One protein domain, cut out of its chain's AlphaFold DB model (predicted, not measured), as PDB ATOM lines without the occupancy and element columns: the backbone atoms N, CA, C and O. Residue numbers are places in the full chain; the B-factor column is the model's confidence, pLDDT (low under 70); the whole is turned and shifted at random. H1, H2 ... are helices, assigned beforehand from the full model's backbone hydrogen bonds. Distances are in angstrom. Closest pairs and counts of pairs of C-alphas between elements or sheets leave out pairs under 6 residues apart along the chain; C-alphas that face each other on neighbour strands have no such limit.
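What this domain is: This is residues 233 to 446 of the 453 residues of an uncharacterized protein of Vibrionales bacterium C3R12 (UniProt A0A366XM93). An elongated bundle of helices runs back and forth in a zigzag: H1 to H6 follow one another, each running the opposite way to the one before, with the short H3 near the middle. H7 packs on H5, the long H8 crosses H6, H9 folds back over H1, H2 and H3, and H10 packs slantwise on H1. The 214 printed residues have ten named helices, H1 to H10 in chain order, and no named strand; the class is all helix. The whole is compact, with a radius of gyration of the C-alphas of 19.0 A and spans of 64 by 34 by 27 A.

How they stand to each other: H1, residues 234 to 244, and H2, residues 250 to 268, touch as a hairpin, closest at the C-alphas of Tyr 237 and Ala 253, 5.1 A. With residues 261 to 266 alone, H2 touches H3, residues 271 to 280, in a second hairpin, closest at the C-alphas of Ala 265 and Ser 273, 4.7 A. H3 and H4, residues 287 to 303, form a hairpin at a shallow tilt of 31 degrees, closest at the C-alphas of Ile 271 and Ser 294, 5.0 A. H5, residues 313 to 337, and H6, residues 342 to 362, form a hairpin at a shallow tilt of 8 degrees, closest at the C-alphas of Ala 328 and Ala 352, 4.8 A. H6 has a kink of 30 degrees near residue 349. H5, with residues 318 to 325 alone, touches H7, residues 367 to 374, closest at the C-alphas of Arg 322 and Ala 368, 5.9 A. H8, residues 376 to 401, touches H6 with residues 385 to 389 alone at a steep tilt of 55 degrees, closest at the C-alphas of Ser 388 and Val 346, 6.0 A. H9, residues 406 to 423, touches H3 with residues 413 to 421 alone, closest at the C-alphas of Ser 417 and Asn 280, 4.3 A. H10, residues 428 to 446, touches H1 with residues 434 to 441 alone, closest at the C-alphas of His 438 and Ala 235, 5.2 A. H8 and H10 are apart. Every O i to N i+4 pair is within hydrogen-bond range in H1, H2, H3, H4, H7, H8, H9 and H10; H5 has 19 of 21 and H6 14 of 17.

Where its parts are: H1 begins at C-alpha 234, (-46.034, 40.834, -43.454). H8 measures 37.7 A, H5 35.1 A and H6 30.4 A. H10 ends at C-alpha 446, (-55.232, 53.972, -49.065).

The domain as a whole: The C-alphas farthest apart, of Phe 311 and His 446, are 64.7 A apart. The printed part has no cut and no long link. Mean pLDDT of the printed part is 83.9; residues 306 to 311, 398 to 408 and 416 to 428 are under 70.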
ATOM      1  N   SER A 233     -43.555  44.933 -42.685       92.31
ATOM      2  CA  SER A 233     -44.862  44.335 -42.406       92.31
ATOM      3  C   SER A 233     -45.121  43.133 -43.306       92.31
ATOM      4  O   SER A 233     -44.877  43.193 -44.510       92.31
ATOM      5  N   VAL A 234     -45.674  42.064 -42.726       91.06
ATOM      6  CA  VAL A 234     -46.034  40.834 -43.454       91.06
ATOM      7  C   VAL A 234     -46.963  41.141 -44.626       91.06
ATOM      8  O   VAL A 234     -46.667  40.762 -45.751       91.06
ATOM      9  N   ALA A 235     -48.027  41.912 -44.389       91.06
ATOM     10  CA  ALA A 235     -48.975  42.291 -45.434       91.06
ATOM     11  C   ALA A 235     -48.312  43.066 -46.589       91.06
ATOM     12  O   ALA A 235     -48.658  42.850 -47.748       91.06
ATOM     13  N   GLY A 236     -47.321  43.915 -46.295       93.75
ATOM     14  CA  GLY A 236     -46.560  44.623 -47.323       93.75
ATOM     15  C   GLY A 236     -45.690  43.704 -48.171       93.75
ATOM     16  O   GLY A 236     -45.703  43.811 -49.398       93.75
ATOM     17  N   TYR A 237     -44.975  42.765 -47.550       94.38
ATOM     18  CA  TYR A 237     -44.197  41.769 -48.289       94.38
ATOM     19  C   TYR A 237     -45.093  40.844 -49.118       94.38
ATOM     20  O   TYR A 237     -44.780  40.562 -50.272       94.38
ATOM     21  N   GLU A 238     -46.233  40.419 -48.577       90.94
ATOM     22  CA  GLU A 238     -47.191  39.591 -49.307       90.94
ATOM     23  C   GLU A 238     -47.803  40.323 -50.498       90.94
ATOM     24  O   GLU A 238     -47.903  39.761 -51.591       90.94
ATOM     25  N   TRP A 239     -48.178  41.591 -50.315       93.19
ATOM     26  CA  TRP A 239     -48.623  42.431 -51.418       93.19
ATOM     27  C   TRP A 239     -47.521  42.553 -52.476       93.19
ATOM     28  O   TRP A 239     -47.789  42.314 -53.654       93.19
ATOM     29  N   PHE A 240     -46.275  42.820 -52.070       94.50
ATOM     30  CA  PHE A 240     -45.146  42.929 -52.994       94.50
ATOM     31  C   PHE A 240     -44.978  41.678 -53.840       94.50
ATOM     32  O   PHE A 240     -44.911  41.760 -55.060       94.50
ATOM     33  N   ILE A 241     -44.943  40.517 -53.198       92.00
ATOM     34  CA  ILE A 241     -44.830  39.237 -53.886       92.00
ATOM     35  C   ILE A 241     -46.013  39.051 -54.834       92.00
ATOM     36  O   ILE A 241     -45.807  38.644 -55.973       92.00
ATOM     37  N   SER A 242     -47.235  39.369 -54.397       89.75
ATOM     38  CA  SER A 242     -48.426  39.188 -55.230       89.75
ATOM     39  C   SER A 242     -48.343  39.976 -56.543       89.75
ATOM     40  O   SER A 242     -48.725  39.457 -57.589       89.75
ATOM     41  N   GLN A 243     -47.786  41.191 -56.495       90.19
ATOM     42  CA  GLN A 243     -47.675  42.091 -57.647       90.19
ATOM     43  C   GLN A 243     -46.383  41.884 -58.450       90.19
ATOM     44  O   GLN A 243     -46.371  42.052 -59.667       90.19
ATOM     45  N   TYR A 244     -45.293  41.496 -57.785       91.25
ATOM     46  CA  TYR A 244     -43.932  41.472 -58.328       91.25
ATOM     47  C   TYR A 244     -43.239  40.124 -58.108       91.25
ATOM     48  O   TYR A 244     -42.033  40.061 -57.886       91.25
ATOM     49  N   SER A 245     -43.991  39.028 -58.184       87.88
ATOM     50  CA  SER A 245     -43.498  37.661 -57.937       87.88
ATOM     51  C   SER A 245     -42.287  37.243 -58.786       87.88
ATOM     52  O   SER A 245     -41.487  36.421 -58.346       87.88
ATOM     53  N   SER A 246     -42.109  37.818 -59.980       84.12
ATOM     54  CA  SER A 246     -40.948  37.581 -60.855       84.12
ATOM     55  C   SER A 246     -39.737  38.469 -60.549       84.12
ATOM     56  O   SER A 246     -38.702  38.341 -61.201       84.12
ATOM     57  N   SER A 247     -39.860  39.404 -59.607       87.56
ATOM     58  CA  SER A 247     -38.768  40.281 -59.194       87.56
ATOM     59  C   SER A 247     -37.717  39.505 -58.405       87.56
ATOM     60  O   SER A 247     -38.050  38.652 -57.580       87.56
ATOM     61  N   LYS A 248     -36.440  39.874 -58.570       86.31
ATOM     62  CA  LYS A 248     -35.333  39.346 -57.748       86.31
ATOM     63  C   LYS A 248     -35.572  39.546 -56.241       86.31
ATOM     64  O   LYS A 248     -35.110  38.751 -55.431       86.31
ATOM     65  N   TRP A 249     -36.351  40.567 -55.878       91.19
ATOM     66  CA  TRP A 249     -36.677  40.922 -54.497       91.19
ATOM     67  C   TRP A 249     -37.790  40.063 -53.874       91.19
ATOM     68  O   TRP A 249     -37.964  40.076 -52.657       91.19
ATOM     69  N   ALA A 250     -38.540  39.285 -54.667       90.00
ATOM     70  CA  ALA A 250     -39.648  38.471 -54.155       90.00
ATOM     71  C   ALA A 250     -39.177  37.383 -53.174       90.00
ATOM     72  O   ALA A 250     -39.843  37.111 -52.178       90.00
ATOM     73  N   ILE A 251     -37.995  36.801 -53.413       87.06
ATOM     74  CA  ILE A 251     -37.385  35.814 -52.505       87.06
ATOM     75  C   ILE A 251     -37.029  36.464 -51.169       87.06
ATOM     76  O   ILE A 251     -37.260  35.875 -50.115       87.06
ATOM     77  N   GLU A 252     -36.468  37.673 -51.200       91.19
ATOM     78  CA  GLU A 252     -36.102  38.395 -49.982       91.19
ATOM     79  C   GLU A 252     -37.349  38.774 -49.173       91.19
ATOM     80  O   GLU A 252     -37.389  38.530 -47.968       91.19
ATOM     81  N   ALA A 253     -38.405  39.262 -49.835       93.12
ATOM     82  CA  ALA A 253     -39.704  39.522 -49.211       93.12
ATOM     83  C   ALA A 253     -40.288  38.266 -48.531       93.12
ATOM     84  O   ALA A 253     -40.802  38.334 -47.410       93.12
ATOM     85  N   LEU A 254     -40.174  37.104 -49.182       90.75
ATOM     86  CA  LEU A 254     -40.667  35.836 -48.646       90.75
ATOM     87  C   LEU A 254     -39.858  35.390 -47.425       90.75
ATOM     88  O   LEU A 254     -40.433  35.065 -46.388       90.75
ATOM     89  N   LYS A 255     -38.524  35.425 -47.518       91.38
ATOM     90  CA  LYS A 255     -37.632  35.110 -46.391       91.38
ATOM     91  C   LYS A 255     -37.944  35.997 -45.189       91.38
ATOM     92  O   LYS A 255     -38.086  35.491 -44.078       91.38
ATOM     93  N   ARG A 256     -38.139  37.296 -45.423       94.62
ATOM     94  CA  ARG A 256     -38.472  38.235 -44.355       94.62
ATOM     95  C   ARG A 256     -39.846  37.968 -43.742       94.62
ATOM     96  O   ARG A 256     -39.997  38.041 -42.526       94.62
ATOM     97  N   THR A 257     -40.824  37.573 -44.557       93.06
ATOM     98  CA  THR A 257     -42.134  37.113 -44.073       93.06
ATOM     99  C   THR A 257     -41.987  35.915 -43.134       93.06
ATOM    100  O   THR A 257     -42.517  35.941 -42.024       93.06
ATOM    101  N   HIS A 258     -41.209  34.901 -43.523       93.38
ATOM    102  CA  HIS A 258     -40.950  33.729 -42.682       93.38
ATOM    103  C   HIS A 258     -40.296  34.099 -41.344       93.38
ATOM    104  O   HIS A 258     -40.712  33.606 -40.297       93.38
ATOM    105  N   GLU A 259     -39.306  34.993 -41.360       95.19
ATOM    106  CA  GLU A 259     -38.625  35.467 -40.150       95.19
ATOM    107  C   GLU A 259     -39.581  36.158 -39.175       95.19
ATOM    108  O   GLU A 259     -39.587  35.828 -37.987       95.19
ATOM    109  N   ILE A 260     -40.408  37.088 -39.667       94.19
ATOM    110  CA  ILE A 260     -41.382  37.805 -38.835       94.19
ATOM    111  C   ILE A 260     -42.385  36.814 -38.238       94.19
ATOM    112  O   ILE A 260     -42.646  36.842 -37.035       94.19
ATOM    113  N   MET A 261     -42.912  35.900 -39.052       92.69
ATOM    114  CA  MET A 261     -43.935  34.956 -38.605       92.69
ATOM    115  C   MET A 261     -43.400  33.927 -37.613       92.69
ATOM    116  O   MET A 261     -44.086  33.611 -36.640       92.69
ATOM    117  N   TYR A 262     -42.160  33.472 -37.787       95.69
ATOM    118  CA  TYR A 262     -41.497  32.644 -36.788       95.69
ATOM    119  C   TYR A 262     -41.237  33.416 -35.488       95.69
ATOM    120  O   TYR A 262     -41.487  32.886 -34.407       95.69
ATOM    121  N   SER A 263     -40.766  34.666 -35.575       95.69
ATOM    122  CA  SER A 263     -40.525  35.516 -34.401       95.69
ATOM    123  C   SER A 263     -41.799  35.695 -33.568       95.69
ATOM    124  O   SER A 263     -41.782  35.496 -32.355       95.69
ATOM    125  N   ASN A 264     -42.934  35.950 -34.226       91.62
ATOM    126  CA  ASN A 264     -44.234  36.058 -33.563       91.62
ATOM    127  C   ASN A 264     -44.660  34.733 -32.913       91.62
ATOM    128  O   ASN A 264     -45.080  34.713 -31.755       91.62
ATOM    129  N   ALA A 265     -44.498  33.608 -33.620       93.50
ATOM    130  CA  ALA A 265     -44.782  32.295 -33.049       93.50
ATOM    131  C   ALA A 265     -43.915  32.015 -31.812       93.50
ATOM    132  O   ALA A 265     -44.421  31.502 -30.811       93.50
ATOM    133  N   ALA A 266     -42.639  32.406 -31.862       95.88
ATOM    134  CA  ALA A 266     -41.694  32.282 -30.764       95.88
ATOM    135  C   ALA A 266     -42.005  33.209 -29.581       95.88
ATOM    136  O   ALA A 266     -41.739  32.826 -28.446       95.88
ATOM    137  N   GLN A 267     -42.579  34.387 -29.830       94.25
ATOM    138  CA  GLN A 267     -43.024  35.311 -28.787       94.25
ATOM    139  C   GLN A 267     -44.238  34.765 -28.027       94.25
ATOM    140  O   GLN A 267     -44.271  34.839 -26.802       94.25
ATOM    141  N   LEU A 268     -45.221  34.201 -28.739       91.88
ATOM    142  CA  LEU A 268     -46.381  33.552 -28.113       91.88
ATOM    143  C   LEU A 268     -45.988  32.257 -27.396       91.88
ATOM    144  O   LEU A 268     -46.565  31.919 -26.367       91.88
ATOM    145  N   ASN A 269     -44.992  31.550 -27.938       93.88
ATOM    146  CA  ASN A 269     -44.400  30.344 -27.369       93.88
ATOM    147  C   ASN A 269     -45.429  29.261 -26.989       93.88
ATOM    148  O   ASN A 269     -45.324  28.627 -25.939       93.88
ATOM    149  N   THR A 270     -46.429  29.035 -27.844       92.62
ATOM    150  CA  THR A 270     -47.434  27.985 -27.656       92.62
ATOM    151  C   THR A 270     -47.275  26.905 -28.724       92.62
ATOM    152  O   THR A 270     -46.771  27.150 -29.819       92.62
ATOM    153  N   ILE A 271     -47.730  25.681 -28.439       91.81
ATOM    154  CA  ILE A 271     -47.764  24.610 -29.454       91.81
ATOM    155  C   ILE A 271     -48.559  25.071 -30.672       91.81
ATOM    156  O   ILE A 271     -48.154  24.835 -31.807       91.81
ATOM    157  N   THR A 272     -49.670  25.765 -30.433       90.25
ATOM    158  CA  THR A 272     -50.527  26.257 -31.500       90.25
ATOM    159  C   THR A 272     -49.831  27.304 -32.357       90.25
ATOM    160  O   THR A 272     -49.894  27.189 -33.574       90.25
ATOM    161  N   SER A 273     -49.117  28.275 -31.776       90.81
ATOM    162  CA  SER A 273     -48.424  29.309 -32.553       90.81
ATOM    163  C   SER A 273     -47.339  28.710 -33.454       90.81
ATOM    164  O   SER A 273     -47.248  29.061 -34.633       90.81
ATOM    165  N   TYR A 274     -46.571  27.740 -32.949       94.75
ATOM    166  CA  TYR A 274     -45.595  27.005 -33.757       94.75
ATOM    167  C   TYR A 274     -46.257  26.120 -34.819       94.75
ATOM    168  O   TYR A 274     -45.789  26.107 -35.954       94.75
ATOM    169  N   ASN A 275     -47.345  25.414 -34.494       92.19
ATOM    170  CA  ASN A 275     -48.088  24.609 -35.468       92.19
ATOM    171  C   ASN A 275     -48.629  25.482 -36.599       92.19
ATOM    172  O   ASN A 275     -48.451  25.136 -37.760       92.19
ATOM    173  N   THR A 276     -49.217  26.633 -36.273       89.75
ATOM    174  CA  THR A 276     -49.691  27.611 -37.256       89.75
ATOM    175  C   THR A 276     -48.550  28.072 -38.159       89.75
ATOM    176  O   THR A 276     -48.718  28.125 -39.373       89.75
ATOM    177  N   PHE A 277     -47.368  28.358 -37.606       92.38
ATOM    178  CA  PHE A 277     -46.199  28.701 -38.417       92.38
ATOM    179  C   PHE A 277     -45.773  27.553 -39.350       92.38
ATOM    180  O   PHE A 277     -45.600  27.780 -40.544       92.38
ATOM    181  N   ILE A 278     -45.642  26.326 -38.836       92.81
ATOM    182  CA  ILE A 278     -45.212  25.148 -39.615       92.81
ATOM    183  C   ILE A 278     -46.216  24.818 -40.726       92.81
ATOM    184  O   ILE A 278     -45.816  24.486 -41.839       92.81
ATOM    185  N   ILE A 279     -47.513  24.918 -40.428       89.12
ATOM    186  CA  ILE A 279     -48.595  24.661 -41.381       89.12
ATOM    187  C   ILE A 279     -48.586  25.695 -42.507       89.12
ATOM    188  O   ILE A 279     -48.675  25.321 -43.674       89.12
ATOM    189  N   ASN A 280     -48.436  26.976 -42.164       86.31
ATOM    190  CA  ASN A 280     -48.508  28.073 -43.128       86.31
ATOM    191  C   ASN A 280     -47.223  28.291 -43.927       86.31
ATOM    192  O   ASN A 280     -47.286  28.854 -45.019       86.31
ATOM    193  N   TYR A 281     -46.077  27.872 -43.389       89.25
ATOM    194  CA  TYR A 281     -44.759  28.090 -43.982       89.25
ATOM    195  C   TYR A 281     -43.886  26.823 -43.924       89.25
ATOM    196  O   TYR A 281     -42.788  26.861 -43.364       89.25
ATOM    197  N   PRO A 282     -44.321  25.688 -44.506       89.31
ATOM    198  CA  PRO A 282     -43.634  24.397 -44.369       89.31
ATOM    199  C   PRO A 282     -42.243  24.354 -45.024       89.31
ATOM    200  O   PRO A 282     -41.449  23.460 -44.741       89.31
ATOM    201  N   THR A 283     -41.937  25.321 -45.886       87.62
ATOM    202  CA  THR A 283     -40.655  25.475 -46.587       87.62
ATOM    203  C   THR A 283     -39.737  26.520 -45.947       87.62
ATOM    204  O   THR A 283     -38.631  26.755 -46.437       87.62
ATOM    205  N   ALA A 284     -40.170  27.180 -44.868       90.50
ATOM    206  CA  ALA A 284     -39.346  28.161 -44.181       90.50
ATOM    207  C   ALA A 284     -38.138  27.500 -43.502       90.50
ATOM    208  O   ALA A 284     -38.239  26.434 -42.893       90.50
ATOM    209  N   SER A 285     -36.987  28.175 -43.526       91.56
ATOM    210  CA  SER A 285     -35.761  27.667 -42.894       91.56
ATOM    211  C   SER A 285     -35.911  27.476 -41.378       91.56
ATOM    212  O   SER A 285     -35.239  26.635 -40.780       91.56
ATOM    213  N   GLN A 286     -36.831  28.212 -40.747       95.31
ATOM    214  CA  GLN A 286     -37.114  28.147 -39.316       95.31
ATOM    215  C   GLN A 286     -38.016  26.966 -38.912       95.31
ATOM    216  O   GLN A 286     -38.174  26.722 -37.715       95.31
ATOM    217  N   VAL A 287     -38.577  26.195 -39.854       94.06
ATOM    218  CA  VAL A 287     -39.480  25.062 -39.554       94.06
ATOM    219  C   VAL A 287     -38.833  24.052 -38.612       94.06
ATOM    220  O   VAL A 287     -39.451  23.654 -37.628       94.06
ATOM    221  N   LYS A 288     -37.562  23.701 -38.836       94.56
ATOM    222  CA  LYS A 288     -36.824  22.777 -37.957       94.56
ATOM    223  C   LYS A 288     -36.761  23.283 -36.510       94.56
ATOM    224  O   LYS A 288     -36.895  22.502 -35.569       94.56
ATOM    225  N   LEU A 289     -36.580  24.589 -36.330       96.69
ATOM    226  CA  LEU A 289     -36.525  25.207 -35.010       96.69
ATOM    227  C   LEU A 289     -37.915  25.261 -34.358       96.69
ATOM    228  O   LEU A 289     -38.044  24.931 -33.181       96.69
ATOM    229  N   ALA A 290     -38.956  25.602 -35.123       97.19
ATOM    230  CA  ALA A 290     -40.342  25.574 -34.655       97.19
ATOM    231  C   ALA A 290     -40.782  24.162 -34.235       97.19
ATOM    232  O   ALA A 290     -41.400  24.004 -33.181       97.19
ATOM    233  N   LEU A 291     -40.416  23.128 -35.003       96.81
ATOM    234  CA  LEU A 291     -40.664  21.721 -34.670       96.81
ATOM    235  C   LEU A 291     -39.994  21.335 -33.348       96.81
ATOM    236  O   LEU A 291     -40.645  20.765 -32.482       96.81
ATOM    237  N   SER A 292     -38.726  21.704 -33.156       96.81
ATOM    238  CA  SER A 292     -37.999  21.424 -31.910       96.81
ATOM    239  C   SER A 292     -38.639  22.103 -30.691       96.81
ATOM    240  O   SER A 292     -38.900  21.453 -29.678       96.81
ATOM    241  N   LYS A 293     -38.974  23.397 -30.794       97.69
ATOM    242  CA  LYS A 293     -39.600  24.141 -29.688       97.69
ATOM    243  C   LYS A 293     -41.005  23.647 -29.350       97.69
ATOM    244  O   LYS A 293     -41.354  23.518 -28.184       97.69
ATOM    245  N   SER A 294     -41.823  23.361 -30.357       96.19
ATOM    246  CA  SER A 294     -43.155  22.791 -30.125       96.19
ATOM    247  C   SER A 294     -43.078  21.392 -29.512       96.19
ATOM    248  O   SER A 294     -43.847  21.103 -28.601       96.19
ATOM    249  N   MET A 295     -42.115  20.567 -29.936       95.69
ATOM    250  CA  MET A 295     -41.889  19.236 -29.371       95.69
ATOM    251  C   MET A 295     -41.509  19.295 -27.892       95.69
ATOM    252  O   MET A 295     -42.012  18.494 -27.112       95.69
ATOM    253  N   SER A 296     -40.655  20.239 -27.478       95.38
ATOM    254  CA  SER A 296     -40.273  20.356 -26.065       95.38
ATOM    255  C   SER A 296     -41.454  20.761 -25.179       95.38
ATOM    256  O   SER A 296     -41.617  20.206 -24.093       95.38
ATOM    257  N   ILE A 297     -42.323  21.657 -25.659       94.56
ATOM    258  CA  ILE A 297     -43.554  22.039 -24.952       94.56
ATOM    259  C   ILE A 297     -44.534  20.856 -24.904       94.56
ATOM    260  O   ILE A 297     -45.096  20.563 -23.849       94.56
ATOM    261  N   GLU A 298     -44.728  20.149 -26.021       93.12
ATOM    262  CA  GLU A 298     -45.574  18.949 -26.071       93.12
ATOM    263  C   GLU A 298     -45.080  17.868 -25.121       93.12
ATOM    264  O   GLU A 298     -45.888  17.317 -24.375       93.12
ATOM    265  N   LYS A 299     -43.770  17.601 -25.108       93.50
ATOM    266  CA  LYS A 299     -43.154  16.632 -24.204       93.50
ATOM    267  C   LYS A 299     -43.554  16.933 -22.768       93.50
ATOM    268  O   LYS A 299     -44.175  16.082 -22.153       93.50
ATOM    269  N   VAL A 300     -43.348  18.159 -22.285       91.25
ATOM    270  CA  VAL A 300     -43.758  18.550 -20.923       91.25
ATOM    271  C   VAL A 300     -45.246  18.263 -20.674       91.25
ATOM    272  O   VAL A 300     -45.587  17.628 -19.684       91.25
ATOM    273  N   ILE A 301     -46.143  18.639 -21.589       88.12
ATOM    274  CA  ILE A 301     -47.593  18.436 -21.410       88.12
ATOM    275  C   ILE A 301     -47.979  16.949 -21.347       88.12
ATOM    276  O   ILE A 301     -48.847  16.557 -20.559       88.12
ATOM    277  N   TYR A 302     -47.382  16.112 -22.196       86.25
ATOM    278  CA  TYR A 302     -47.749  14.699 -22.282       86.25
ATOM    279  C   TYR A 302     -46.949  13.812 -21.325       86.25
ATOM    280  O   TYR A 302     -47.471  12.781 -20.916       86.25
ATOM    281  N   THR A 303     -45.760  14.203 -20.879       85.94
ATOM    282  CA  THR A 303     -44.934  13.394 -19.969       85.94
ATOM    283  C   THR A 303     -44.955  13.884 -18.524       85.94
ATOM    284  O   THR A 303     -44.440  13.190 -17.656       85.94
ATOM    285  N   ASP A 304     -45.570  15.030 -18.211       82.69
ATOM    286  CA  ASP A 304     -45.721  15.468 -16.816       82.69
ATOM    287  C   ASP A 304     -46.834  14.687 -16.102       82.69
ATOM    288  O   ASP A 304     -48.024  14.977 -16.244       82.69
ATOM    289  N   PHE A 305     -46.463  13.640 -15.370       77.44
ATOM    290  CA  PHE A 305     -47.398  12.809 -14.606       77.44
ATOM    291  C   PHE A 305     -47.711  13.370 -13.203       77.44
ATOM    292  O   PHE A 305     -48.590  12.838 -12.525       77.44
ATOM    293  N   GLY A 306     -47.082  14.483 -12.801       69.25
ATOM    294  CA  GLY A 306     -47.252  15.096 -11.485       69.25
ATOM    295  C   GLY A 306     -46.622  14.301 -10.330       69.25
ATOM    296  O   GLY A 306     -46.238  13.144 -10.459       69.25
ATOM    297  N   LEU A 307     -46.536  14.929  -9.154       63.72
ATOM    298  CA  LEU A 307     -45.832  14.405  -7.967       63.72
ATOM    299  C   LEU A 307     -46.521  13.198  -7.291       63.72
ATOM    300  O   LEU A 307     -45.980  12.639  -6.347       63.72
ATOM    301  N   LEU A 308     -47.714  12.795  -7.741       56.34
ATOM    302  CA  LEU A 308     -48.532  11.747  -7.108       56.34
ATOM    303  C   LEU A 308     -48.845  10.561  -8.040       56.34
ATOM    304  O   LEU A 308     -49.702   9.738  -7.723       56.34
ATOM    305  N   SER A 309     -48.155  10.425  -9.176       58.28
ATOM    306  CA  SER A 309     -48.422   9.364 -10.159       58.28
ATOM    307  C   SER A 309     -48.002   7.949  -9.740       58.28
ATOM    308  O   SER A 309     -48.310   7.003 -10.459       58.28
ATOM    309  N   PHE A 310     -47.367   7.771  -8.579       56.75
ATOM    310  CA  PHE A 310     -46.741   6.521  -8.119       56.75
ATOM    311  C   PHE A 310     -47.623   5.257  -8.130       56.75
ATOM    312  O   PHE A 310     -47.082   4.159  -8.174       56.75
ATOM    313  N   PHE A 311     -48.955   5.373  -8.123       57.78
ATOM    314  CA  PHE A 311     -49.852   4.212  -8.030       57.78
ATOM    315  C   PHE A 311     -50.514   3.777  -9.354       57.78
ATOM    316  O   PHE A 311     -51.223   2.776  -9.350       57.78
ATOM    317  N   ASN A 312     -50.340   4.495 -10.477       70.81
ATOM    318  CA  ASN A 312     -51.030   4.190 -11.754       70.81
ATOM    319  C   ASN A 312     -50.277   4.675 -13.016       70.81
ATOM    320  O   ASN A 312     -50.901   5.054 -14.013       70.81
ATOM    321  N   ILE A 313     -48.941   4.680 -12.982       74.25
ATOM    322  CA  ILE A 313     -48.092   5.252 -14.045       74.25
ATOM    323  C   ILE A 313     -48.402   4.637 -15.415       74.25
ATOM    324  O   ILE A 313     -48.658   5.383 -16.354       74.25
ATOM    325  N   ASP A 314     -48.480   3.309 -15.524       78.94
ATOM    326  CA  ASP A 314     -48.679   2.632 -16.816       78.94
ATOM    327  C   ASP A 314     -50.034   2.963 -17.445       78.94
ATOM    328  O   ASP A 314     -50.139   3.244 -18.640       78.94
ATOM    329  N   LYS A 315     -51.089   3.013 -16.623       83.94
ATOM    330  CA  LYS A 315     -52.441   3.349 -17.081       83.94
ATOM    331  C   LYS A 315     -52.537   4.804 -17.546       83.94
ATOM    332  O   LYS A 315     -53.200   5.085 -18.546       83.94
ATOM    333  N   GLU A 316     -51.892   5.734 -16.844       84.19
ATOM    334  CA  GLU A 316     -51.857   7.142 -17.257       84.19
ATOM    335  C   GLU A 316     -50.916   7.371 -18.454       84.19
ATOM    336  O   GLU A 316     -51.269   8.148 -19.345       84.19
ATOM    337  N   LYS A 317     -49.786   6.652 -18.550       85.19
ATOM    338  CA  LYS A 317     -48.884   6.632 -19.721       85.19
ATOM    339  C   LYS A 317     -49.651   6.183 -20.965       85.19
ATOM    340  O   LYS A 317     -49.692   6.918 -21.949       85.19
ATOM    341  N   GLU A 318     -50.377   5.069 -20.883       89.06
ATOM    342  CA  GLU A 318     -51.231   4.557 -21.961       89.06
ATOM    343  C   GLU A 318     -52.330   5.560 -22.357       89.06
ATOM    344  O   GLU A 318     -52.554   5.843 -23.536       89.06
ATOM    345  N   LYS A 319     -53.013   6.163 -21.379       89.69
ATOM    346  CA  LYS A 319     -54.066   7.156 -21.632       89.69
ATOM    347  C   LYS A 319     -53.532   8.407 -22.332       89.69
ATOM    348  O   LYS A 319     -54.185   8.928 -23.242       89.69
ATOM    349  N   LYS A 320     -52.360   8.905 -21.929       89.44
ATOM    350  CA  LYS A 320     -51.726  10.063 -22.567       89.44
ATOM    351  C   LYS A 320     -51.177   9.728 -23.951       89.44
ATOM    352  O   LYS A 320     -51.407  10.527 -24.858       89.44
ATOM    353  N   ALA A 321     -50.586   8.545 -24.136       90.94
ATOM    354  CA  ALA A 321     -50.188   8.032 -25.447       90.94
ATOM    355  C   ALA A 321     -51.388   8.001 -26.405       90.94
ATOM    356  O   ALA A 321     -51.345   8.591 -27.481       90.94
ATOM    357  N   ARG A 322     -52.525   7.436 -25.973       91.19
ATOM    358  CA  ARG A 322     -53.773   7.439 -26.757       91.19
ATOM    359  C   ARG A 322     -54.245   8.843 -27.103       91.19
ATOM    360  O   ARG A 322     -54.629   9.094 -28.241       91.19
ATOM    361  N   LYS A 323     -54.227   9.772 -26.143       91.25
ATOM    362  CA  LYS A 323     -54.655  11.160 -26.375       91.25
ATOM    363  C   LYS A 323     -53.759  11.869 -27.392       91.25
ATOM    364  O   LYS A 323     -54.274  12.584 -28.252       91.25
ATOM    365  N   LEU A 324     -52.444  11.680 -27.291       92.00
ATOM    366  CA  LEU A 324     -51.470  12.231 -28.227       92.00
ATOM    367  C   LEU A 324     -51.653  11.624 -29.627       92.00
ATOM    368  O   LEU A 324     -51.758  12.370 -30.597       92.00
ATOM    369  N   LEU A 325     -51.819  10.302 -29.712       92.69
ATOM    370  CA  LEU A 325     -52.092   9.571 -30.951       92.69
ATOM    371  C   LEU A 325     -53.378  10.039 -31.639       92.69
ATOM    372  O   LEU A 325     -53.372  10.306 -32.836       92.69
ATOM    373  N   ILE A 326     -54.480  10.183 -30.896       91.62
ATOM    374  CA  ILE A 326     -55.753  10.668 -31.449       91.62
ATOM    375  C   ILE A 326     -55.574  12.059 -32.059       91.62
ATOM    376  O   ILE A 326     -56.047  12.304 -33.167       91.62
ATOM    377  N   LYS A 327     -54.869  12.962 -31.371       91.62
ATOM    378  CA  LYS A 327     -54.609  14.304 -31.900       91.62
ATOM    379  C   LYS A 327     -53.703  14.281 -33.129       91.62
ATOM    380  O   LYS A 327     -53.986  15.006 -34.076       91.62
ATOM    381  N   ALA A 328     -52.659  13.451 -33.138       92.25
ATOM    382  CA  ALA A 328     -51.788  13.292 -34.301       92.25
ATOM    383  C   ALA A 328     -52.594  12.825 -35.526       92.25
ATOM    384  O   ALA A 328     -52.539  13.467 -36.572       92.25
ATOM    385  N   LYS A 329     -53.464  11.819 -35.354       90.25
ATOM    386  CA  LYS A 329     -54.370  11.340 -36.410       90.25
ATOM    387  C   LYS A 329     -55.374  12.392 -36.874       90.25
ATOM    388  O   LYS A 329     -55.684  12.461 -38.058       90.25
ATOM    389  N   GLN A 330     -55.904  13.212 -35.966       89.25
ATOM    390  CA  GLN A 330     -56.797  14.316 -36.338       89.25
ATOM    391  C   GLN A 330     -56.083  15.335 -37.232       89.25
ATOM    392  O   GLN A 330     -56.647  15.772 -38.232       89.25
ATOM    393  N   ILE A 331     -54.838  15.684 -36.898       89.69
ATOM    394  CA  ILE A 331     -54.019  16.609 -37.692       89.69
ATOM    395  C   ILE A 331     -53.654  15.988 -39.043       89.69
ATOM    396  O   ILE A 331     -53.753  16.665 -40.059       89.69
ATOM    397  N   GLU A 332     -53.287  14.708 -39.067       89.81
ATOM    398  CA  GLU A 332     -52.982  13.963 -40.291       89.81
ATOM    399  C   GLU A 332     -54.180  13.886 -41.248       89.81
ATOM    400  O   GLU A 332     -54.016  14.047 -42.457       89.81
ATOM    401  N   ARG A 333     -55.389  13.656 -40.722       88.75
ATOM    402  CA  ARG A 333     -56.610  13.524 -41.534       88.75
ATOM    403  C   ARG A 333     -57.169  14.853 -42.011       88.75
ATOM    404  O   ARG A 333     -57.786  14.895 -43.074       88.75
ATOM    405  N   TYR A 334     -56.917  15.941 -41.282       87.56
ATOM    406  CA  TYR A 334     -57.469  17.257 -41.596       87.56
ATOM    407  C   TYR A 334     -57.293  17.671 -43.074       87.56
ATOM    408  O   TYR A 334     -58.281  18.086 -43.687       87.56
ATOM    409  N   PRO A 335     -56.112  17.528 -43.710       86.12
ATOM    410  CA  PRO A 335     -55.940  17.873 -45.117       86.12
ATOM    411  C   PRO A 335     -56.732  16.995 -46.085       86.12
ATOM    412  O   PRO A 335     -57.091  17.456 -47.169       86.12
ATOM    413  N   VAL A 336     -56.984  15.734 -45.728       85.38
ATOM    414  CA  VAL A 336     -57.776  14.798 -46.537       85.38
ATOM    415  C   VAL A 336     -59.254  15.159 -46.439       85.38
ATOM    416  O   VAL A 336     -59.899  15.364 -47.467       85.38
ATOM    417  N   ASP A 337     -59.752  15.337 -45.216       84.69
ATOM    418  CA  ASP A 337     -61.152  15.664 -44.937       84.69
ATOM    419  C   ASP A 337     -61.553  17.015 -45.552       84.69
ATOM    420  O   ASP A 337     -62.659  17.171 -46.071       84.69
ATOM    421  N   ASN A 338     -60.619  17.973 -45.585       81.81
ATOM    422  CA  ASN A 338     -60.822  19.305 -46.161       81.81
ATOM    423  C   ASN A 338     -60.318  19.445 -47.609       81.81
ATOM    424  O   ASN A 338     -60.252  20.561 -48.130       81.81
ATOM    425  N   LYS A 339     -59.961  18.333 -48.273       85.62
ATOM    426  CA  LYS A 339     -59.520  18.290 -49.683       85.62
ATOM    427  C   LYS A 339     -58.432  19.324 -50.015       85.62
ATOM    428  O   LYS A 339     -58.478  19.979 -51.058       85.62
ATOM    429  N   LEU A 340     -57.460  19.498 -49.124       80.44
ATOM    430  CA  LEU A 340     -56.353  20.429 -49.335       80.44
ATOM    431  C   LEU A 340     -55.466  19.964 -50.502       80.44
ATOM    432  O   LEU A 340     -55.307  18.760 -50.728       80.44
ATOM    433  N   SER A 341     -54.878  20.914 -51.245       78.19
ATOM    434  CA  SER A 341     -53.880  20.586 -52.277       78.19
ATOM    435  C   SER A 341     -52.667  19.916 -51.639       78.19
ATOM    436  O   SER A 341     -52.443  20.047 -50.436       78.19
ATOM    437  N   ASN A 342     -51.867  19.211 -52.437       72.88
ATOM    438  CA  ASN A 342     -50.710  18.493 -51.916       72.88
ATOM    439  C   ASN A 342     -49.677  19.421 -51.249       72.88
ATOM    440  O   ASN A 342     -49.152  19.023 -50.213       72.88
ATOM    441  N   GLU A 343     -49.427  20.642 -51.750       70.38
ATOM    442  CA  GLU A 343     -48.523  21.588 -51.065       70.38
ATOM    443  C   GLU A 343     -49.069  22.013 -49.696       70.38
ATOM    444  O   GLU A 343     -48.316  22.142 -48.732       70.38
ATOM    445  N   ASN A 344     -50.391  22.151 -49.581       73.50
ATOM    446  CA  ASN A 344     -51.061  22.548 -48.344       73.50
ATOM    447  C   ASN A 344     -51.086  21.440 -47.273       73.50
ATOM    448  O   ASN A 344     -51.357  21.728 -46.109       73.50
ATOM    449  N   LYS A 345     -50.820  20.169 -47.622       86.25
ATOM    450  CA  LYS A 345     -50.817  19.059 -46.642       86.25
ATOM    451  C   LYS A 345     -49.515  18.968 -45.861       86.25
ATOM    452  O   LYS A 345     -49.506  18.484 -44.734       86.25
ATOM    453  N   VAL A 346     -48.419  19.424 -46.461       87.88
ATOM    454  CA  VAL A 346     -47.058  19.184 -45.979       87.88
ATOM    455  C   VAL A 346     -46.871  19.627 -44.532       87.88
ATOM    456  O   VAL A 346     -46.382  18.861 -43.707       87.88
ATOM    457  N   GLY A 347     -47.301  20.843 -44.199       89.75
ATOM    458  CA  GLY A 347     -47.148  21.366 -42.848       89.75
ATOM    459  C   GLY A 347     -47.943  20.581 -41.795       89.75
ATOM    460  O   GLY A 347     -47.450  20.380 -40.688       89.75
ATOM    461  N   TYR A 348     -49.114  20.040 -42.149       91.00
ATOM    462  CA  TYR A 348     -49.873  19.140 -41.271       91.00
ATOM    463  C   TYR A 348     -49.142  17.812 -41.060       91.00
ATOM    464  O   TYR A 348     -49.047  17.343 -39.927       91.00
ATOM    465  N   LEU A 349     -48.579  17.238 -42.128       91.75
ATOM    466  CA  LEU A 349     -47.799  16.001 -42.041       91.75
ATOM    467  C   LEU A 349     -46.542  16.185 -41.178       91.75
ATOM    468  O   LEU A 349     -46.229  15.306 -40.386       91.75
ATOM    469  N   LEU A 350     -45.867  17.338 -41.257       93.94
ATOM    470  CA  LEU A 350     -44.729  17.670 -40.388       93.94
ATOM    471  C   LEU A 350     -45.124  17.746 -38.905       93.94
ATOM    472  O   LEU A 350     -44.388  17.278 -38.037       93.94
ATOM    473  N   VAL A 351     -46.286  18.333 -38.604       94.31
ATOM    474  CA  VAL A 351     -46.807  18.401 -37.232       94.31
ATOM    475  C   VAL A 351     -47.184  17.006 -36.723       94.31
ATOM    476  O   VAL A 351     -46.804  16.648 -35.610       94.31
ATOM    477  N   ALA A 352     -47.874  16.200 -37.532       93.94
ATOM    478  CA  ALA A 352     -48.209  14.819 -37.186       93.94
ATOM    479  C   ALA A 352     -46.949  13.957 -36.979       93.94
ATOM    480  O   ALA A 352     -46.844  13.273 -35.963       93.94
ATOM    481  N   ASP A 353     -45.954  14.063 -37.865       95.50
ATOM    482  CA  ASP A 353     -44.664  13.367 -37.754       95.50
ATOM    483  C   ASP A 353     -43.947  13.690 -36.438       95.50
ATOM    484  O   ASP A 353     -43.496  12.786 -35.735       95.50
ATOM    485  N   ARG A 354     -43.899  14.972 -36.046       96.19
ATOM    486  CA  ARG A 354     -43.344  15.384 -34.747       96.19
ATOM    487  C   ARG A 354     -44.038  14.671 -33.587       96.19
ATOM    488  O   ARG A 354     -43.369  14.189 -32.673       96.19
ATOM    489  N   MET A 355     -45.366  14.598 -33.617       95.19
ATOM    490  CA  MET A 355     -46.153  13.957 -32.563       95.19
ATOM    491  C   MET A 355     -45.954  12.436 -32.549       95.19
ATOM    492  O   MET A 355     -45.858  11.850 -31.471       95.19
ATOM    493  N   TYR A 356     -45.823  11.799 -33.716       94.00
ATOM    494  CA  TYR A 356     -45.478  10.380 -33.822       94.00
ATOM    495  C   TYR A 356     -44.069  10.081 -33.309       94.00
ATOM    496  O   TYR A 356     -43.878   9.099 -32.594       94.00
ATOM    497  N   LYS A 357     -43.094  10.956 -33.570       94.19
ATOM    498  CA  LYS A 357     -41.752  10.858 -32.976       94.19
ATOM    499  C   LYS A 357     -41.788  10.994 -31.459       94.19
ATOM    500  O   LYS A 357     -41.108  10.243 -30.773       94.19
ATOM    501  N   LEU A 358     -42.607  11.900 -30.925       93.62
ATOM    502  CA  LEU A 358     -42.790  12.023 -29.479       93.62
ATOM    503  C   LEU A 358     -43.428  10.759 -28.875       93.62
ATOM    504  O   LEU A 358     -42.999  10.310 -27.815       93.62
ATOM    505  N   LEU A 359     -44.405  10.153 -29.561       92.19
ATOM    506  CA  LEU A 359     -44.979   8.861 -29.165       92.19
ATOM    507  C   LEU A 359     -43.922   7.758 -29.112       92.19
ATOM    508  O   LEU A 359     -43.851   7.039 -28.125       92.19
ATOM    509  N   GLN A 360     -43.080   7.663 -30.141       91.50
ATOM    510  CA  GLN A 360     -41.991   6.688 -30.195       91.50
ATOM    511  C   GLN A 360     -40.939   6.907 -29.102       91.50
ATOM    512  O   GLN A 360     -40.368   5.939 -28.626       91.50
ATOM    513  N   GLN A 361     -40.653   8.155 -28.725       91.62
ATOM    514  CA  GLN A 361     -39.589   8.467 -27.764       91.62
ATOM    515  C   GLN A 361     -40.024   8.331 -26.304       91.62
ATOM    516  O   GLN A 361     -39.223   7.933 -25.468       91.62
ATOM    517  N   GLU A 362     -41.269   8.690 -25.983       90.81
ATOM    518  CA  GLU A 362     -41.732   8.783 -24.589       90.81
ATOM    519  C   GLU A 362     -42.754   7.695 -24.218       90.81
ATOM    520  O   GLU A 362     -43.050   7.481 -23.039       90.81
ATOM    521  N   PHE A 363     -43.328   7.021 -25.219       89.44
ATOM    522  CA  PHE A 363     -44.413   6.049 -25.068       89.44
ATOM    523  C   PHE A 363     -44.176   4.782 -25.905       89.44
ATOM    524  O   PHE A 363     -45.139   4.169 -26.361       89.44
ATOM    525  N   ASP A 364     -42.921   4.397 -26.114       85.06
ATOM    526  CA  ASP A 364     -42.492   3.205 -26.862       85.06
ATOM    527  C   ASP A 364     -43.157   1.897 -26.407       85.06
ATOM    528  O   ASP A 364     -43.549   1.082 -27.237       85.06
ATOM    529  N   GLU A 365     -43.348   1.719 -25.103       85.50
ATOM    530  CA  GLU A 365     -43.971   0.525 -24.511       85.50
ATOM    531  C   GLU A 365     -45.507   0.590 -24.445       85.50
ATOM    532  O   GLU A 365     -46.157  -0.378 -24.047       85.50
ATOM    533  N   ALA A 366     -46.112   1.730 -24.792       86.69
ATOM    534  CA  ALA A 366     -47.564   1.874 -24.757       86.69
ATOM    535  C   ALA A 366     -48.201   1.046 -25.884       86.69
ATOM    536  O   ALA A 366     -47.825   1.160 -27.053       86.69
ATOM    537  N   ASP A 367     -49.222   0.256 -25.552       86.56
ATOM    538  CA  ASP A 367     -49.921  -0.626 -26.496       86.56
ATOM    539  C   ASP A 367     -50.519   0.177 -27.664       86.56
ATOM    540  O   ASP A 367     -50.446  -0.234 -28.824       86.56
ATOM    541  N   ALA A 368     -51.026   1.382 -27.388       81.50
ATOM    542  CA  ALA A 368     -51.490   2.300 -28.423       81.50
ATOM    543  C   ALA A 368     -50.386   2.720 -29.412       81.50
ATOM    544  O   ALA A 368     -50.659   2.834 -30.610       81.50
ATOM    545  N   THR A 369     -49.162   2.945 -28.927       85.31
ATOM    546  CA  THR A 369     -48.011   3.303 -29.764       85.31
ATOM    547  C   THR A 369     -47.609   2.115 -30.626       85.31
ATOM    548  O   THR A 369     -47.582   2.245 -31.848       85.31
ATOM    549  N   LEU A 370     -47.390   0.944 -30.021       86.19
ATOM    550  CA  LEU A 370     -46.976  -0.273 -30.726       86.19
ATOM    551  C   LEU A 370     -47.953  -0.641 -31.849       86.19
ATOM    552  O   LEU A 370     -47.559  -0.741 -33.012       86.19
ATOM    553  N   ARG A 371     -49.254  -0.717 -31.536       85.81
ATOM    554  CA  ARG A 371     -50.295  -1.018 -32.534       85.81
ATOM    555  C   ARG A 371     -50.316  -0.017 -33.677       85.81
ATOM    556  O   ARG A 371     -50.598  -0.386 -34.814       85.81
ATOM    557  N   HIS A 372     -50.074   1.260 -33.386       88.75
ATOM    558  CA  HIS A 372     -50.047   2.272 -34.427       88.75
ATOM    559  C   HIS A 372     -48.808   2.139 -35.314       88.75
ATOM    560  O   HIS A 372     -48.961   2.153 -36.531       88.75
ATOM    561  N   LEU A 373     -47.617   1.952 -34.747       84.81
ATOM    562  CA  LEU A 373     -46.377   1.810 -35.519       84.81
ATOM    563  C   LEU A 373     -46.391   0.579 -36.435       84.81
ATOM    564  O   LEU A 373     -45.850   0.614 -37.540       84.81
ATOM    565  N   GLU A 374     -47.057  -0.494 -36.015       85.94
ATOM    566  CA  GLU A 374     -47.243  -1.699 -36.830       85.94
ATOM    567  C   GLU A 374     -48.351  -1.553 -37.883       85.94
ATOM    568  O   GLU A 374     -48.396  -2.306 -38.866       85.94
ATOM    569  N   SER A 375     -49.246  -0.577 -37.700       90.50
ATOM    570  CA  SER A 375     -50.417  -0.401 -38.549       90.50
ATOM    571  C   SER A 375     -50.046  -0.028 -39.985       90.50
ATOM    572  O   SER A 375     -49.079   0.685 -40.263       90.50
ATOM    573  N   LYS A 376     -50.886  -0.471 -40.925       89.00
ATOM    574  CA  LYS A 376     -50.799  -0.038 -42.322       89.00
ATOM    575  C   LYS A 376     -50.990   1.479 -42.463       89.00
ATOM    576  O   LYS A 376     -50.302   2.085 -43.268       89.00
ATOM    577  N   GLU A 377     -51.850   2.076 -41.633       82.62
ATOM    578  CA  GLU A 377     -52.094   3.526 -41.591       82.62
ATOM    579  C   GLU A 377     -50.788   4.305 -41.368       82.62
ATOM    580  O   GLU A 377     -50.485   5.211 -42.133       82.62
ATOM    581  N   PHE A 378     -49.955   3.894 -40.405       87.06
ATOM    582  CA  PHE A 378     -48.661   4.545 -40.169       87.06
ATOM    583  C   PHE A 378     -47.679   4.368 -41.338       87.06
ATOM    584  O   PHE A 378     -46.965   5.299 -41.704       87.06
ATOM    585  N   LYS A 379     -47.650   3.187 -41.969       88.06
ATOM    586  CA  LYS A 379     -46.803   2.941 -43.153       88.06
ATOM    587  C   LYS A 379     -47.216   3.815 -44.340       88.06
ATOM    588  O   LYS A 379     -46.348   4.357 -45.025       88.06
ATOM    589  N   ASP A 380     -48.520   3.957 -44.560       86.69
ATOM    590  CA  ASP A 380     -49.080   4.821 -45.599       86.69
ATOM    591  C   ASP A 380     -48.758   6.299 -45.295       86.69
ATOM    592  O   ASP A 380     -48.267   7.005 -46.176       86.69
ATOM    593  N   PHE A 381     -48.878   6.731 -44.032       89.62
ATOM    594  CA  PHE A 381     -48.452   8.061 -43.583       89.62
ATOM    595  C   PHE A 381     -46.974   8.348 -43.887       89.62
ATOM    596  O   PHE A 381     -46.656   9.374 -44.486       89.62
ATOM    597  N   VAL A 382     -46.055   7.447 -43.517       86.94
ATOM    598  CA  VAL A 382     -44.609   7.635 -43.755       86.94
ATOM    599  C   VAL A 382     -44.315   7.776 -45.251       86.94
ATOM    600  O   VAL A 382     -43.499   8.607 -45.655       86.94
ATOM    601  N   LYS A 383     -44.998   6.995 -46.094       87.75
ATOM    602  CA  LYS A 383     -44.876   7.086 -47.552       87.75
ATOM    603  C   LYS A 383     -45.345   8.445 -48.084       87.75
ATOM    604  O   LYS A 383     -44.659   9.039 -48.925       87.75
ATOM    605  N   ASP A 384     -46.478   8.940 -47.595       83.75
ATOM    606  CA  ASP A 384     -47.035  10.237 -47.991       83.75
ATOM    607  C   ASP A 384     -46.167  11.407 -47.506       83.75
ATOM    608  O   ASP A 384     -45.936  12.366 -48.253       83.75
ATOM    609  N   LEU A 385     -45.621  11.307 -46.291       84.69
ATOM    610  CA  LEU A 385     -44.676  12.270 -45.737       84.69
ATOM    611  C   LEU A 385     -43.399  12.334 -46.579       84.69
ATOM    612  O   LEU A 385     -43.023  13.421 -47.011       84.69
ATOM    613  N   ASN A 386     -42.763  11.196 -46.870       84.94
ATOM    614  CA  ASN A 386     -41.540  11.165 -47.682       84.94
ATOM    615  C   ASN A 386     -41.780  11.755 -49.077       84.94
ATOM    616  O   ASN A 386     -41.039  12.630 -49.516       84.94
ATOM    617  N   SER A 387     -42.888  11.377 -49.721       84.62
ATOM    618  CA  SER A 387     -43.281  11.935 -51.024       84.62
ATOM    619  C   SER A 387     -43.484  13.456 -50.974       84.62
ATOM    620  O   SER A 387     -43.235  14.161 -51.953       84.62
ATOM    621  N   SER A 388     -43.957  13.972 -49.839       81.69
ATOM    622  CA  SER A 388     -44.142  15.405 -49.604       81.69
ATOM    623  C   SER A 388     -42.814  16.128 -49.361       81.69
ATOM    624  O   SER A 388     -42.603  17.211 -49.906       81.69
ATOM    625  N   LEU A 389     -41.898  15.523 -48.600       79.00
ATOM    626  CA  LEU A 389     -40.560  16.062 -48.336       79.00
ATOM    627  C   LEU A 389     -39.706  16.126 -49.608       79.00
ATOM    628  O   LEU A 389     -39.079  17.154 -49.858       79.00
ATOM    629  N   ASP A 390     -39.758  15.099 -50.457       81.19
ATOM    630  CA  ASP A 390     -39.052  15.089 -51.747       81.19
ATOM    631  C   ASP A 390     -39.508  16.246 -52.650       81.19
ATOM    632  O   ASP A 390     -38.711  16.875 -53.353       81.19
ATOM    633  N   ARG A 391     -40.802  16.585 -52.602       78.25
ATOM    634  CA  ARG A 391     -41.350  17.740 -53.326       78.25
ATOM    635  C   ARG A 391     -40.874  19.062 -52.743       78.25
ATOM    636  O   ARG A 391     -40.522  19.937 -53.529       78.25
ATOM    637  N   ILE A 392     -40.830  19.212 -51.415       77.00
ATOM    638  CA  ILE A 392     -40.241  20.406 -50.785       77.00
ATOM    639  C   ILE A 392     -38.801  20.569 -51.247       77.00
ATOM    640  O   ILE A 392     -38.442  21.653 -51.695       77.00
ATOM    641  N   GLN A 393     -38.000  19.505 -51.174       76.56
ATOM    642  CA  GLN A 393     -36.594  19.562 -51.553       76.56
ATOM    643  C   GLN A 393     -36.449  19.973 -53.020       76.56
ATOM    644  O   GLN A 393     -35.755  20.938 -53.319       76.56
ATOM    645  N   SER A 394     -37.217  19.351 -53.922       76.81
ATOM    646  CA  SER A 394     -37.254  19.745 -55.335       76.81
ATOM    647  C   SER A 394     -37.661  21.208 -55.538       76.81
ATOM    648  O   SER A 394     -37.194  21.864 -56.469       76.81
ATOM    649  N   THR A 395     -38.556  21.730 -54.704       71.12
ATOM    650  CA  THR A 395     -38.991  23.126 -54.750       71.12
ATOM    651  C   THR A 395     -37.907  24.074 -54.236       71.12
ATOM    652  O   THR A 395     -37.638  25.074 -54.898       71.12
ATOM    653  N   LEU A 396     -37.229  23.743 -53.134       71.06
ATOM    654  CA  LEU A 396     -36.076  24.487 -52.618       71.06
ATOM    655  C   LEU A 396     -34.939  24.531 -53.646       71.06
ATOM    656  O   LEU A 396     -34.467  25.611 -53.993       71.06
ATOM    657  N   ASP A 397     -34.608  23.388 -54.248       70.94
ATOM    658  CA  ASP A 397     -33.577  23.293 -55.282       70.94
ATOM    659  C   ASP A 397     -33.938  24.118 -56.532       70.94
ATOM    660  O   ASP A 397     -33.066  24.679 -57.197       70.94
ATOM    661  N   LYS A 398     -35.229  24.228 -56.876       67.19
ATOM    662  CA  LYS A 398     -35.695  25.086 -57.983       67.19
ATOM    663  C   LYS A 398     -35.592  26.572 -57.654       67.19
ATOM    664  O   LYS A 398     -35.312  27.353 -58.562       67.19
ATOM    665  N   ILE A 399     -35.837  26.961 -56.404       64.75
ATOM    666  CA  ILE A 399     -35.727  28.354 -55.951       64.75
ATOM    667  C   ILE A 399     -34.274  28.815 -56.027       64.75
ATOM    668  O   ILE A 399     -34.024  29.909 -56.528       64.75
ATOM    669  N   ASP A 400     -33.341  27.966 -55.601       62.81
ATOM    670  CA  ASP A 400     -31.915  28.295 -55.612       62.81
ATOM    671  C   ASP A 400     -31.332  28.333 -57.036       62.81
ATOM    672  O   ASP A 400     -30.438  29.131 -57.312       62.81
ATOM    673  N   ASN A 401     -31.876  27.543 -57.972       59.91
ATOM    674  CA  ASN A 401     -31.311  27.406 -59.320       59.91
ATOM    675  C   ASN A 401     -32.032  28.191 -60.435       59.91
ATOM    676  O   ASN A 401     -31.486  28.296 -61.535       59.91
ATOM    677  N   ASN A 402     -33.257  28.709 -60.242       56.16
ATOM    678  CA  ASN A 402     -34.000  29.328 -61.352       56.16
ATOM    679  C   ASN A 402     -34.990  30.434 -60.930       56.16
ATOM    680  O   ASN A 402     -36.184  30.189 -60.734       56.16
ATOM    681  N   SER A 403     -34.511  31.687 -60.918       55.53
ATOM    682  CA  SER A 403     -35.296  32.876 -60.530       55.53
ATOM    683  C   SER A 403     -36.588  33.087 -61.338       55.53
ATOM    684  O   SER A 403     -37.521  33.736 -60.872       55.53
ATOM    685  N   ARG A 404     -36.694  32.519 -62.550       53.34
ATOM    686  CA  ARG A 404     -37.875  32.675 -63.419       53.34
ATOM    687  C   ARG A 404     -39.076  31.823 -62.993       53.34
ATOM    688  O   ARG A 404     -40.200  32.167 -63.345       53.34
ATOM    689  N   ARG A 405     -38.869  30.731 -62.241       58.25
ATOM    690  CA  ARG A 405     -39.952  29.893 -61.668       58.25
ATOM    691  C   ARG A 405     -40.255  30.211 -60.205       58.25
ATOM    692  O   ARG A 405     -41.233  29.713 -59.660       58.25
ATOM    693  N   THR A 406     -39.458  31.081 -59.594       65.06
ATOM    694  CA  THR A 406     -39.699  31.625 -58.258       65.06
ATOM    695  C   THR A 406     -41.100  32.214 -58.142       65.06
ATOM    696  O   THR A 406     -41.780  31.954 -57.161       65.06
ATOM    697  N   ALA A 407     -41.585  32.914 -59.169       67.12
ATOM    698  CA  ALA A 407     -42.874  33.591 -59.119       67.12
ATOM    699  C   ALA A 407     -44.054  32.684 -58.728       67.12
ATOM    700  O   ALA A 407     -44.796  33.015 -57.805       67.12
ATOM    701  N   SER A 408     -44.204  31.525 -59.380       67.56
ATOM    702  CA  SER A 408     -45.304  30.596 -59.088       67.56
ATOM    703  C   SER A 408     -45.201  30.021 -57.678       67.56
ATOM    704  O   SER A 408     -46.205  29.932 -56.983       67.56
ATOM    705  N   TYR A 409     -43.984  29.703 -57.237       72.19
ATOM    706  CA  TYR A 409     -43.741  29.192 -55.894       72.19
ATOM    707  C   TYR A 409     -44.064  30.225 -54.809       72.19
ATOM    708  O   TYR A 409     -44.735  29.908 -53.831       72.19
ATOM    709  N   VAL A 410     -43.598  31.470 -54.959       72.88
ATOM    710  CA  VAL A 410     -43.822  32.475 -53.913       72.88
ATOM    711  C   VAL A 410     -45.317  32.825 -53.821       72.88
ATOM    712  O   VAL A 410     -45.838  33.009 -52.723       72.88
ATOM    713  N   GLN A 411     -46.040  32.826 -54.945       74.19
ATOM    714  CA  GLN A 411     -47.502  32.990 -54.958       74.19
ATOM    715  C   GLN A 411     -48.223  31.841 -54.250       74.19
ATOM    716  O   GLN A 411     -49.118  32.071 -53.439       74.19
ATOM    717  N   GLU A 412     -47.816  30.606 -54.532       72.56
ATOM    718  CA  GLU A 412     -48.358  29.411 -53.894       72.56
ATOM    719  C   GLU A 412     -48.109  29.408 -52.384       72.56
ATOM    720  O   GLU A 412     -49.041  29.188 -51.612       72.56
ATOM    721  N   SER A 413     -46.892  29.756 -51.954       70.12
ATOM    722  CA  SER A 413     -46.554  29.895 -50.537       70.12
ATOM    723  C   SER A 413     -47.467  30.904 -49.839       70.12
ATOM    724  O   SER A 413     -47.943  30.621 -48.747       70.12
ATOM    725  N   ILE A 414     -47.767  32.050 -50.462       74.12
ATOM    726  CA  ILE A 414     -48.702  33.034 -49.892       74.12
ATOM    727  C   ILE A 414     -50.131  32.500 -49.847       74.12
ATOM    728  O   ILE A 414     -50.836  32.734 -48.867       74.12
ATOM    729  N   ALA A 415     -50.585  31.820 -50.899       72.38
ATOM    730  CA  ALA A 415     -51.934  31.269 -50.946       72.38
ATOM    731  C   ALA A 415     -52.154  30.242 -49.822       72.38
ATOM    732  O   ALA A 415     -53.177  30.297 -49.136       72.38
ATOM    733  N   VAL A 416     -51.160  29.372 -49.597       67.75
ATOM    734  CA  VAL A 416     -51.114  28.422 -48.476       67.75
ATOM    735  C   VAL A 416     -51.214  29.168 -47.148       67.75
ATOM    736  O   VAL A 416     -52.096  28.872 -46.343       67.75
ATOM    737  N   SER A 417     -50.374  30.189 -46.945       68.25
ATOM    738  CA  SER A 417     -50.361  30.954 -45.698       68.25
ATOM    739  C   SER A 417     -51.683  31.676 -45.436       68.25
ATOM    740  O   SER A 417     -52.236  31.559 -44.347       68.25
ATOM    741  N   LYS A 418     -52.241  32.389 -46.423       69.25
ATOM    742  CA  LYS A 418     -53.515  33.115 -46.270       69.25
ATOM    743  C   LYS A 418     -54.648  32.186 -45.862       69.25
ATOM    744  O   LYS A 418     -55.416  32.523 -44.962       69.25
ATOM    745  N   LYS A 419     -54.729  31.018 -46.506       67.69
ATOM    746  CA  LYS A 419     -55.741  30.016 -46.192       67.69
ATOM    747  C   LYS A 419     -55.537  29.443 -44.793       67.69
ATOM    748  O   LYS A 419     -56.473  29.423 -44.006       67.69
ATOM    749  N   GLY A 420     -54.326  29.029 -44.436       63.69
ATOM    750  CA  GLY A 420     -54.122  28.464 -43.107       63.69
ATOM    751  C   GLY A 420     -54.227  29.501 -41.981       63.69
ATOM    752  O   GLY A 420     -54.547  29.110 -40.866       63.69
ATOM    753  N   PHE A 421     -54.076  30.811 -42.230       67.00
ATOM    754  CA  PHE A 421     -54.457  31.853 -41.259       67.00
ATOM    755  C   PHE A 421     -55.965  32.108 -41.185       67.00
ATOM    756  O   PHE A 421     -56.454  32.341 -40.082       67.00
ATOM    757  N   SER A 422     -56.711  32.044 -42.297       61.16
ATOM    758  CA  SER A 422     -58.181  32.115 -42.228       61.16
ATOM    759  C   SER A 422     -58.776  30.902 -41.520       61.16
ATOM    760  O   SER A 422     -59.755  31.029 -40.788       61.16
ATOM    761  N   ASP A 423     -58.157  29.738 -41.719       59.94
ATOM    762  CA  ASP A 423     -58.619  28.456 -41.196       59.94
ATOM    763  C   ASP A 423     -58.096  28.192 -39.771       59.94
ATOM    764  O   ASP A 423     -58.647  27.352 -39.054       59.94
ATOM    765  N   ALA A 424     -57.060  28.917 -39.322       55.53
ATOM    766  CA  ALA A 424     -56.513  28.829 -37.970       55.53
ATOM    767  C   ALA A 424     -57.479  29.422 -36.930       55.53
ATOM    768  O   ALA A 424     -57.230  30.459 -36.321       55.53
ATOM    769  N   SER A 425     -58.541  28.682 -36.615       49.62
ATOM    770  CA  SER A 425     -59.395  28.931 -35.448       49.62
ATOM    771  C   SER A 425     -58.678  28.673 -34.108       49.62
ATOM    772  O   SER A 425     -59.283  28.834 -33.048       49.62
ATOM    773  N   ALA A 426     -57.426  28.201 -34.134       50.84
ATOM    774  CA  ALA A 426     -56.758  27.587 -32.989       50.84
ATOM    775  C   ALA A 426     -55.956  28.569 -32.109       50.84
ATOM    776  O   ALA A 426     -55.824  28.312 -30.913       50.84
ATOM    777  N   ASP A 427     -55.450  29.687 -32.645       63.19
ATOM    778  CA  ASP A 427     -54.800  30.744 -31.851       63.19
ATOM    779  C   ASP A 427     -55.273  32.125 -32.317       63.19
ATOM    780  O   ASP A 427     -54.827  32.651 -33.343       63.19
ATOM    781  N   ARG A 428     -56.194  32.709 -31.539       67.75
ATOM    782  CA  ARG A 428     -56.727  34.055 -31.785       67.75
ATOM    783  C   ARG A 428     -55.602  35.088 -31.885       67.75
ATOM    784  O   ARG A 428     -55.704  35.980 -32.715       67.75
ATOM    785  N   GLY A 429     -54.503  34.926 -31.144       74.88
ATOM    786  CA  GLY A 429     -53.405  35.895 -31.111       74.88
ATOM    787  C   GLY A 429     -52.672  36.039 -32.447       74.88
ATOM    788  O   GLY A 429     -52.468  37.158 -32.919       74.88
ATOM    789  N   MET A 430     -52.317  34.925 -33.102       77.94
ATOM    790  CA  MET A 430     -51.653  34.970 -34.417       77.94
ATOM    791  C   MET A 430     -52.579  35.510 -35.509       77.94
ATOM    792  O   MET A 430     -52.157  36.333 -36.324       77.94
ATOM    793  N   SER A 431     -53.844  35.075 -35.513       76.12
ATOM    794  CA  SER A 431     -54.834  35.548 -36.486       76.12
ATOM    795  C   SER A 431     -55.131  37.041 -36.308       76.12
ATOM    796  O   SER A 431     -55.164  37.782 -37.289       76.12
ATOM    797  N   GLU A 432     -55.325  37.510 -35.073       82.19
ATOM    798  CA  GLU A 432     -55.575  38.922 -34.762       82.19
ATOM    799  C   GLU A 432     -54.386  39.804 -35.148       82.19
ATOM    800  O   GLU A 432     -54.581  40.862 -35.751       82.19
ATOM    801  N   TYR A 433     -53.157  39.363 -34.858       85.19
ATOM    802  CA  TYR A 433     -51.945  40.067 -35.275       85.19
ATOM    803  C   TYR A 433     -51.894  40.241 -36.795       85.19
ATOM    804  O   TYR A 433     -51.691  41.354 -37.287       85.19
ATOM    805  N   TYR A 434     -52.098  39.153 -37.540       82.62
ATOM    806  CA  TYR A 434     -52.025  39.175 -38.996       82.62
ATOM    807  C   TYR A 434     -53.111  40.081 -39.595       82.62
ATOM    808  O   TYR A 434     -52.806  40.961 -40.402       82.62
ATOM    809  N   LEU A 435     -54.357  39.962 -39.120       84.88
ATOM    810  CA  LEU A 435     -55.464  40.838 -39.524       84.88
ATOM    811  C   LEU A 435     -55.177  42.311 -39.212       84.88
ATOM    812  O   LEU A 435     -55.452  43.184 -40.037       84.88
ATOM    813  N   LYS A 436     -54.603  42.609 -38.042       88.88
ATOM    814  CA  LYS A 436     -54.202  43.970 -37.672       88.88
ATOM    815  C   LYS A 436     -53.152  44.514 -38.639       88.88
ATOM    816  O   LYS A 436     -53.317  45.627 -39.130       88.88
ATOM    817  N   LYS A 437     -52.117  43.729 -38.957       89.12
ATOM    818  CA  LYS A 437     -51.083  44.118 -39.930       89.12
ATOM    819  C   LYS A 437     -51.643  44.333 -41.326       89.12
ATOM    820  O   LYS A 437     -51.226  45.275 -41.993       89.12
ATOM    821  N   HIS A 438     -52.612  43.521 -41.734       86.00
ATOM    822  CA  HIS A 438     -53.305  43.700 -43.003       86.00
ATOM    823  C   HIS A 438     -54.071  45.026 -43.047       86.00
ATOM    824  O   HIS A 438     -53.849  45.828 -43.943       86.00
ATOM    825  N   ARG A 439     -54.876  45.324 -42.021       88.31
ATOM    826  CA  ARG A 439     -55.620  46.593 -41.934       88.31
ATOM    827  C   ARG A 439     -54.706  47.816 -41.852       88.31
ATOM    828  O   ARG A 439     -55.014  48.855 -42.424       88.31
ATOM    829  N   GLU A 440     -53.600  47.727 -41.109       88.44
ATOM    830  CA  GLU A 440     -52.582  48.789 -41.054       88.44
ATOM    831  C   GLU A 440     -51.960  49.029 -42.435       88.44
ATOM    832  O   GLU A 440     -51.762  50.178 -42.828       88.44
ATOM    833  N   TRP A 441     -51.690  47.956 -43.180       88.62
ATOM    834  CA  TRP A 441     -51.161  48.019 -44.535       88.62
ATOM    835  C   TRP A 441     -52.163  48.601 -45.536       88.62
ATOM    836  O   TRP A 441     -51.806  49.497 -46.292       88.62
ATOM    837  N   GLU A 442     -53.420  48.160 -45.502       85.38
ATOM    838  CA  GLU A 442     -54.501  48.725 -46.317       85.38
ATOM    839  C   GLU A 442     -54.651  50.220 -46.053       85.38
ATOM    840  O   GLU A 442     -54.648  51.014 -46.987       85.38
ATOM    841  N   LYS A 443     -54.677  50.635 -44.780       84.81
ATOM    842  CA  LYS A 443     -54.680  52.059 -44.427       84.81
ATOM    843  C   LYS A 443     -53.466  52.785 -44.984       84.81
ATOM    844  O   LYS A 443     -53.609  53.916 -45.403       84.81
ATOM    845  N   LEU A 444     -52.280  52.186 -44.997       80.44
ATOM    846  CA  LEU A 444     -51.093  52.824 -45.570       80.44
ATOM    847  C   LEU A 444     -51.179  52.953 -47.097       80.44
ATOM    848  O   LEU A 444     -50.735  53.959 -47.643       80.44
ATOM    849  N   MET A 445     -51.738  51.946 -47.766       76.94
ATOM    850  CA  MET A 445     -51.945  51.942 -49.213       76.94
ATOM    851  C   MET A 445     -53.074  52.883 -49.645       76.94
ATOM    852  O   MET A 445     -52.999  53.415 -50.742       76.94
ATOM    853  N   HIS A 446     -54.075  53.112 -48.788       70.00
ATOM    854  CA  HIS A 446     -55.232  53.972 -49.065       70.00
ATOM    855  C   HIS A 446     -55.125  55.387 -48.473       70.00
ATOM    856  O   HIS A 446     -55.712  56.329 -49.003       70.00
TER     857      HIS A 446